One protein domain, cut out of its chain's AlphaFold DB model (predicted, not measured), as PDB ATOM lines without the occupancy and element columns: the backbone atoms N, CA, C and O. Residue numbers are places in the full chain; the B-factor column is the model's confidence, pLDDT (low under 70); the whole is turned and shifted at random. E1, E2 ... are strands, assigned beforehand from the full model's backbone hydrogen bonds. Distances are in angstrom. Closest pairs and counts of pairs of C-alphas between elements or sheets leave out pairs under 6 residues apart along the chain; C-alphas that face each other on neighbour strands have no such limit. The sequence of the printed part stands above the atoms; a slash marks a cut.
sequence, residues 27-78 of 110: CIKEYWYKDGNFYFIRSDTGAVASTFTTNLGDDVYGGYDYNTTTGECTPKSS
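This is residues 27 to 78 of the 110 residues of an uncharacterized protein of Sulfurospirillum barnesii (strain ATCC 700032 / DSM 10660 / SES-3) (UniProt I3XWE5). A small twisted sheet of three strands, E1 to E3, makes the larger part of this domain, and a separate short hairpin, E4 and E5, sits beyond the end where E1 begins. A long loop, residues 52 to 63, joins the two parts. The printed part has 52 residues, no named helix and five strands in the order E1 to E5, and the class is all strand, though under half of the residues, 25, are in named elements. Both sheets, E1 - E2 - E3 and E4 - E5, are antiparallel. The whole is only just compact, close to loose, with a radius of gyration of the C-alphas of 11.6 A, and elongated, spanning 35 by 21 by 18 A.

E1, residues 28 to 34, begins at C-alpha (2.746, 14.037, -49.040) and is 16.6 A long. E2, residues 37 to 42, measures 15.9 A. E3 is residues 48 to 51, 10.6 A, and E4 residues 64 to 67, 9.4 A. E5, residues 72 to 75, measures 10.0 A and ends at C-alpha (-6.642, 18.087, -45.673).

E1, E2 and E3 form a meander, each strand the antiparallel neighbour of the one before; the sheet is only just strongly twisted, its C-alphas up to 4.2 A off the best plane. In the hairpin E1 and E2, N 32 and O 39 are 2.9 A apart, within hydrogen-bond range. In the hairpin E2 and E3, N 49 and O 40 are 2.9 A apart. The closest C-alphas of E1 and E4, Lys 29 and Tyr 64, are 6.6 A apart. E3 and E4 are apart. In the hairpin E4 and E5, N 65 and O 74 are 2.8 A apart.

The two farthest C-alphas, Asp 35 and Thr 69, are 36.0 A apart. The printed part has no cut; the link E3 to E4 is long, with 12 residues. Mean pLDDT of the printed part is 70.2, and residues 52 to 64, 68, 71 and 75 to 78 are under 70.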
ATOM      1  N   CYS A  27       0.576  15.376 -53.011       70.12
ATOM      2  CA  CYS A  27       0.135  14.875 -51.710       70.12
ATOM      3  C   CYS A  27       1.284  14.138 -51.014       70.12
ATOM      4  O   CYS A  27       1.738  13.090 -51.494       70.12
ATOM      5  N   ILE A  28       1.707  14.649 -49.862       72.81
ATOM      6  CA  ILE A  28       2.746  14.037 -49.040       72.81
ATOM      7  C   ILE A  28       2.110  13.489 -47.765       72.81
ATOM      8  O   ILE A  28       1.494  14.219 -46.989       72.81
ATOM      9  N   LYS A  29       2.283  12.184 -47.547       71.00
ATOM     10  CA  LYS A  29       1.786  11.482 -46.361       71.00
ATOM     11  C   LYS A  29       2.671  11.765 -45.152       71.00
ATOM     12  O   LYS A  29       2.181  12.115 -44.085       71.00
ATOM     13  N   GLU A  30       3.974  11.598 -45.339       74.62
ATOM     14  CA  GLU A  30       5.018  11.767 -44.329       74.62
ATOM     15  C   GLU A  30       6.268  12.329 -45.006       74.62
ATOM     16  O   GLU A  30       6.531  12.015 -46.172       74.62
ATOM     17  N   TYR A  31       7.046  13.133 -44.281       79.06
ATOM     18  CA  TYR A  31       8.321  13.662 -44.755       79.06
ATOM     19  C   TYR A  31       9.382  13.659 -43.654       79.06
ATOM     20  O   TYR A  31       9.065  13.702 -42.465       79.06
ATOM     21  N   TRP A  32      10.651  13.605 -44.052       80.38
ATOM     22  CA  TRP A  32      11.791  13.723 -43.146       80.38
ATOM     23  C   TRP A  32      13.020  14.282 -43.860       80.38
ATOM     24  O   TRP A  32      13.171  14.169 -45.078       80.38
ATOM     25  N   TYR A  33      13.937  14.849 -43.079       80.12
ATOM     26  CA  TYR A  33      15.233  15.314 -43.560       80.12
ATOM     27  C   TYR A  33      16.335  14.372 -43.081       80.12
ATOM     28  O   TYR A  33      16.390  14.023 -41.900       80.12
ATOM     29  N   LYS A  34      17.225  13.954 -43.984       82.62
ATOM     30  CA  LYS A  34      18.393  13.133 -43.637       82.62
ATOM     31  C   LYS A  34      19.561  13.445 -44.569       82.62
ATOM     32  O   LYS A  34      19.382  13.535 -45.777       82.62
ATOM     33  N   ASP A  35      20.756  13.614 -44.004       85.81
ATOM     34  CA  ASP A  35      21.998  13.857 -44.756       85.81
ATOM     35  C   ASP A  35      21.887  15.021 -45.770       85.81
ATOM     36  O   ASP A  35      22.415  14.954 -46.876       85.81
ATOM     37  N   GLY A  36      21.152  16.083 -45.407       76.69
ATOM     38  CA  GLY A  36      20.919  17.255 -46.264       76.69
ATOM     39  C   GLY A  36      19.873  17.064 -47.368       76.69
ATOM     40  O   GLY A  36      19.662  17.979 -48.157       76.69
ATOM     41  N   ASN A  37      19.203  15.910 -47.417       78.06
ATOM     42  CA  ASN A  37      18.171  15.601 -48.403       78.06
ATOM     43  C   ASN A  37      16.780  15.618 -47.775       78.06
ATOM     44  O   ASN A  37      16.599  15.204 -46.625       78.06
ATOM     45  N   PHE A  38      15.797  16.044 -48.566       80.56
ATOM     46  CA  PHE A  38      14.386  15.930 -48.229       80.56
ATOM     47  C   PHE A  38      13.829  14.620 -48.779       80.56
ATOM     48  O   PHE A  38      13.938  14.341 -49.977       80.56
ATOM     49  N   TYR A  39      13.207  13.837 -47.907       83.38
ATOM     50  CA  TYR A  39      12.533  12.591 -48.239       83.38
ATOM     51  C   TYR A  39      11.051  12.705 -47.920       83.38
ATOM     52  O   TYR A  39      10.666  13.323 -46.929       83.38
ATOM     53  N   PHE A  40      10.224  12.067 -48.738       80.88
ATOM     54  CA  PHE A  40       8.784  12.067 -48.550       80.88
ATOM     55  C   PHE A  40       8.138  10.795 -49.089       80.88
ATOM     56  O   PHE A  40       8.643  10.158 -50.015       80.88
ATOM     57  N   ILE A  41       6.991  10.442 -48.514       81.69
ATOM     58  CA  ILE A  41       6.115   9.379 -49.007       81.69
ATOM     59  C   ILE A  41       4.958  10.034 -49.745       81.69
ATOM     60  O   ILE A  41       4.201  10.809 -49.157       81.69
ATOM     61  N   ARG A  42       4.790   9.702 -51.026       77.69
ATOM     62  CA  ARG A  42       3.627  10.163 -51.789       77.69
ATOM     63  C   ARG A  42       2.356   9.478 -51.293       77.69
ATOM     64  O   ARG A  42       2.330   8.253 -51.175       77.69
ATOM     65  N   SER A  43       1.287  10.236 -51.064       75.75
ATOM     66  CA  SER A  43       0.019   9.665 -50.581       75.75
ATOM     67  C   SER A  43      -0.707   8.820 -51.635       75.75
ATOM     68  O   SER A  43      -1.469   7.934 -51.269       75.75
ATOM     69  N   ASP A  44      -0.469   9.061 -52.927       73.19
ATOM     70  CA  ASP A  44      -1.143   8.358 -54.030       73.19
ATOM     71  C   ASP A  44      -0.593   6.951 -54.300       73.19
ATOM     72  O   ASP A  44      -1.332   6.024 -54.620       73.19
ATOM     73  N   THR A  45       0.720   6.796 -54.172       79.31
ATOM     74  CA  THR A  45       1.466   5.594 -54.562       79.31
ATOM     75  C   THR A  45       2.109   4.899 -53.369       79.31
ATOM     76  O   THR A  45       2.511   3.744 -53.485       79.31
ATOM     77  N   GLY A  46       2.259   5.586 -52.232       77.88
ATOM     78  CA  GLY A  46       3.037   5.105 -51.088       77.88
ATOM     79  C   GLY A  46       4.541   5.019 -51.363       77.88
ATOM     80  O   GLY A  46       5.289   4.501 -50.536       77.88
ATOM     81  N   ALA A  47       4.999   5.506 -52.520       81.38
ATOM     82  CA  ALA A  47       6.397   5.453 -52.899       81.38
ATOM     83  C   ALA A  47       7.209   6.474 -52.095       81.38
ATOM     84  O   ALA A  47       6.817   7.638 -51.967       81.38
ATOM     85  N   VAL A  48       8.364   6.029 -51.601       85.12
ATOM     86  CA  VAL A  48       9.379   6.918 -51.035       85.12
ATOM     87  C   VAL A  48      10.096   7.610 -52.185       85.12
ATOM     88  O   VAL A  48      10.638   6.954 -53.077       85.12
ATOM     89  N   ALA A  49      10.115   8.933 -52.151       83.31
ATOM     90  CA  ALA A  49      10.868   9.772 -53.062       83.31
ATOM     91  C   ALA A  49      11.779  10.713 -52.270       83.31
ATOM     92  O   ALA A  49      11.609  10.924 -51.067       83.31
ATOM     93  N   SER A  50      12.772  11.269 -52.953       80.25
ATOM     94  CA  SER A  50      13.711  12.218 -52.369       80.25
ATOM     95  C   SER A  50      14.064  13.291 -53.376       80.25
ATOM     96  O   SER A  50      14.189  12.994 -54.566       80.25
ATOM     97  N   THR A  51      14.292  14.510 -52.904       73.44
ATOM     98  CA  THR A  51      14.842  15.579 -53.735       73.44
ATOM     99  C   THR A  51      15.982  16.300 -53.028       73.44
ATOM    100  O   THR A  51      16.008  16.433 -51.804       73.44
ATOM    101  N   PHE A  52      16.926  16.762 -53.842       64.69
ATOM    102  CA  PHE A  52      18.063  17.589 -53.442       64.69
ATOM    103  C   PHE A  52      17.718  19.083 -53.464       64.69
ATOM    104  O   PHE A  52      18.514  19.917 -53.040       64.69
ATOM    105  N   THR A  53      16.559  19.450 -54.017       57.78
ATOM    106  CA  THR A  53      16.172  20.851 -54.166       57.78
ATOM    107  C   THR A  53      15.705  21.418 -52.831       57.78
ATOM    108  O   THR A  53      14.612  21.101 -52.371       57.78
ATOM    109  N   THR A  54      16.481  22.352 -52.285       49.47
ATOM    110  CA  THR A  54      16.101  23.258 -51.183       49.47
ATOM    111  C   THR A  54      14.955  24.219 -51.540       49.47
ATOM    112  O   THR A  54      14.541  25.002 -50.700       49.47
ATOM    113  N   ASN A  55      14.456  24.166 -52.783       49.16
ATOM    114  CA  ASN A  55      13.328  24.945 -53.313       49.16
ATOM    115  C   ASN A  55      12.000  24.170 -53.307       49.16
ATOM    116  O   ASN A  55      11.080  24.500 -54.054       49.16
ATOM    117  N   LEU A  56      11.878  23.131 -52.483       54.56
ATOM    118  CA  LEU A  56      10.563  22.833 -51.933       54.56
ATOM    119  C   LEU A  56      10.295  23.989 -50.975       54.56
ATOM    120  O   LEU A  56      10.832  23.981 -49.873       54.56
ATOM    121  N   GLY A  57       9.654  25.049 -51.472       49.34
ATOM    122  CA  GLY A  57       9.426  26.274 -50.708       49.34
ATOM    123  C   GLY A  57       8.669  26.007 -49.407       49.34
ATOM    124  O   GLY A  57       8.366  24.862 -49.072       49.34
ATOM    125  N   ASP A  58       8.286  27.080 -48.722       48.16
ATOM    126  CA  ASP A  58       7.451  27.086 -47.506       48.16
ATOM    127  C   ASP A  58       6.068  26.387 -47.667       48.16
ATOM    128  O   ASP A  58       5.216  26.472 -46.791       48.16
ATOM    129  N   ASP A  59       5.850  25.659 -48.767       51.12
ATOM    130  CA  ASP A  59       4.592  25.095 -49.244       51.12
ATOM    131  C   ASP A  59       4.482  23.567 -49.068       51.12
ATOM    132  O   ASP A  59       3.567  22.935 -49.603       51.12
ATOM    133  N   VAL A  60       5.415  22.930 -48.347       55.53
ATOM    134  CA  VAL A  60       5.288  21.507 -47.992       55.53
ATOM    135  C   VAL A  60       4.482  21.372 -46.706       55.53
ATOM    136  O   VAL A  60       5.024  21.388 -45.601       55.53
ATOM    137  N   TYR A  61       3.176  21.177 -46.864       55.97
ATOM    138  CA  TYR A  61       2.261  20.931 -45.755       55.97
ATOM    139  C   TYR A  61       2.004  19.431 -45.592       55.97
ATOM    140  O   TYR A  61       1.561  18.742 -46.514       55.97
ATOM    141  N   GLY A  62       2.305  18.907 -44.403       58.91
ATOM    142  CA  GLY A  62       1.949  17.539 -44.031       58.91
ATOM    143  C   GLY A  62       0.463  17.413 -43.687       58.91
ATOM    144  O   GLY A  62      -0.179  18.382 -43.291       58.91
ATOM    145  N   GLY A  63      -0.078  16.196 -43.789       62.00
ATOM    146  CA  GLY A  63      -1.431  15.886 -43.311       62.00
ATOM    147  C   GLY A  63      -2.546  16.095 -44.336       62.00
ATOM    148  O   GLY A  63      -3.641  16.511 -43.973       62.00
ATOM    149  N   TYR A  64      -2.286  15.757 -45.601       69.88
ATOM    150  CA  TYR A  64      -3.301  15.657 -46.651       69.88
ATOM    151  C   TYR A  64      -3.545  14.190 -47.037       69.88
ATOM    152  O   TYR A  64      -2.599  13.423 -47.247       69.88
ATOM    153  N   ASP A  65      -4.816  13.822 -47.185       72.00
ATOM    154  CA  ASP A  65      -5.248  12.550 -47.758       72.00
ATOM    155  C   ASP A  65      -5.471  12.708 -49.269       72.00
ATOM    156  O   ASP A  65      -6.086  13.669 -49.737       72.00
ATOM    157  N   TYR A  66      -4.957  11.754 -50.049       72.88
ATOM    158  CA  TYR A  66      -5.176  11.718 -51.493       72.88
ATOM    159  C   TYR A  66      -6.495  11.020 -51.811       72.88
ATOM    160  O   TYR A  66      -6.675   9.838 -51.503       72.88
ATOM    161  N   ASN A  67      -7.403  11.727 -52.475       71.75
ATOM    162  CA  ASN A  67      -8.626  11.142 -52.992       71.75
ATOM    163  C   ASN A  67      -8.357  10.503 -54.360       71.75
ATOM    164  O   ASN A  67      -8.265  11.184 -55.380       71.75
ATOM    165  N   THR A  68      -8.300   9.171 -54.404       68.38
ATOM    166  CA  THR A  68      -8.056   8.409 -55.642       68.38
ATOM    167  C   THR A  68      -9.168   8.541 -56.686       68.38
ATOM    168  O   THR A  68      -8.962   8.160 -57.834       68.38
ATOM    169  N   THR A  69     -10.349   9.033 -56.302       72.94
ATOM    170  CA  THR A  69     -11.509   9.186 -57.194       72.94
ATOM    171  C   THR A  69     -11.484  10.529 -57.917       72.94
ATOM    172  O   THR A  69     -11.804  10.586 -59.100       72.94
ATOM    173  N   THR A  70     -11.105  11.604 -57.220       72.06
ATOM    174  CA  THR A  70     -11.050  12.964 -57.787       72.06
ATOM    175  C   THR A  70      -9.646  13.365 -58.239       72.06
ATOM    176  O   THR A  70      -9.509  14.281 -59.043       72.06
ATOM    177  N   GLY A  71      -8.606  12.666 -57.772       66.12
ATOM    178  CA  GLY A  71      -7.207  13.016 -58.028       66.12
ATOM    179  C   GLY A  71      -6.718  14.206 -57.199       66.12
ATOM    180  O   GLY A  71      -5.683  14.786 -57.516       66.12
ATOM    181  N   GLU A  72      -7.459  14.586 -56.158       70.19
ATOM    182  CA  GLU A  72      -7.189  15.780 -55.356       70.19
ATOM    183  C   GLU A  72      -6.606  15.436 -53.981       70.19
ATOM    184  O   GLU A  72      -6.883  14.382 -53.403       70.19
ATOM    185  N   CYS A  73      -5.812  16.364 -53.447       71.94
ATOM    186  CA  CYS A  73      -5.311  16.339 -52.076       71.94
ATOM    187  C   CYS A  73      -6.267  17.114 -51.177       71.94
ATOM    188  O   CYS A  73      -6.388  18.330 -51.326       71.94
ATOM    189  N   THR A  74      -6.899  16.442 -50.224       71.69
ATOM    190  CA  THR A  74      -7.747  17.090 -49.214       71.69
ATOM    191  C   THR A  74      -7.046  17.073 -47.862       71.69
ATOM    192  O   THR A  74      -6.424  16.056 -47.547       71.69
ATOM    193  N   PRO A  75      -7.132  18.136 -47.044       65.62
ATOM    194  CA  PRO A  75      -6.642  18.087 -45.673       65.62
ATOM    195  C   PRO A  75      -7.236  16.869 -44.968       65.62
ATOM    196  O   PRO A  75      -8.430  16.580 -45.092       65.62
ATOM    197  N   LYS A  76      -6.397  16.111 -44.265       67.88
ATOM    198  CA  LYS A  76      -6.864  15.015 -43.423       67.88
ATOM    199  C   LYS A  76      -7.845  15.611 -42.425       67.88
ATOM    200  O   LYS A  76      -7.539  16.632 -41.834       67.88
ATOM    201  N   SER A  77      -8.987  14.969 -42.192       57.44
ATOM    202  CA  SER A  77     -10.058  15.514 -41.336       57.44
ATOM    203  C   SER A  77      -9.633  15.856 -39.890       57.44
ATOM    204  O   SER A  77     -10.420  16.452 -39.159       57.44
ATOM    205  N   SER A  78      -8.435  15.451 -39.453       55.22
ATOM    206  CA  SER A  78      -7.823  15.837 -38.174       55.22
ATOM    207  C   SER A  78      -7.027  17.149 -38.231       55.22
ATOM    208  O   SER A  78      -6.785  17.752 -37.187       55.22
TER     209      SER A  78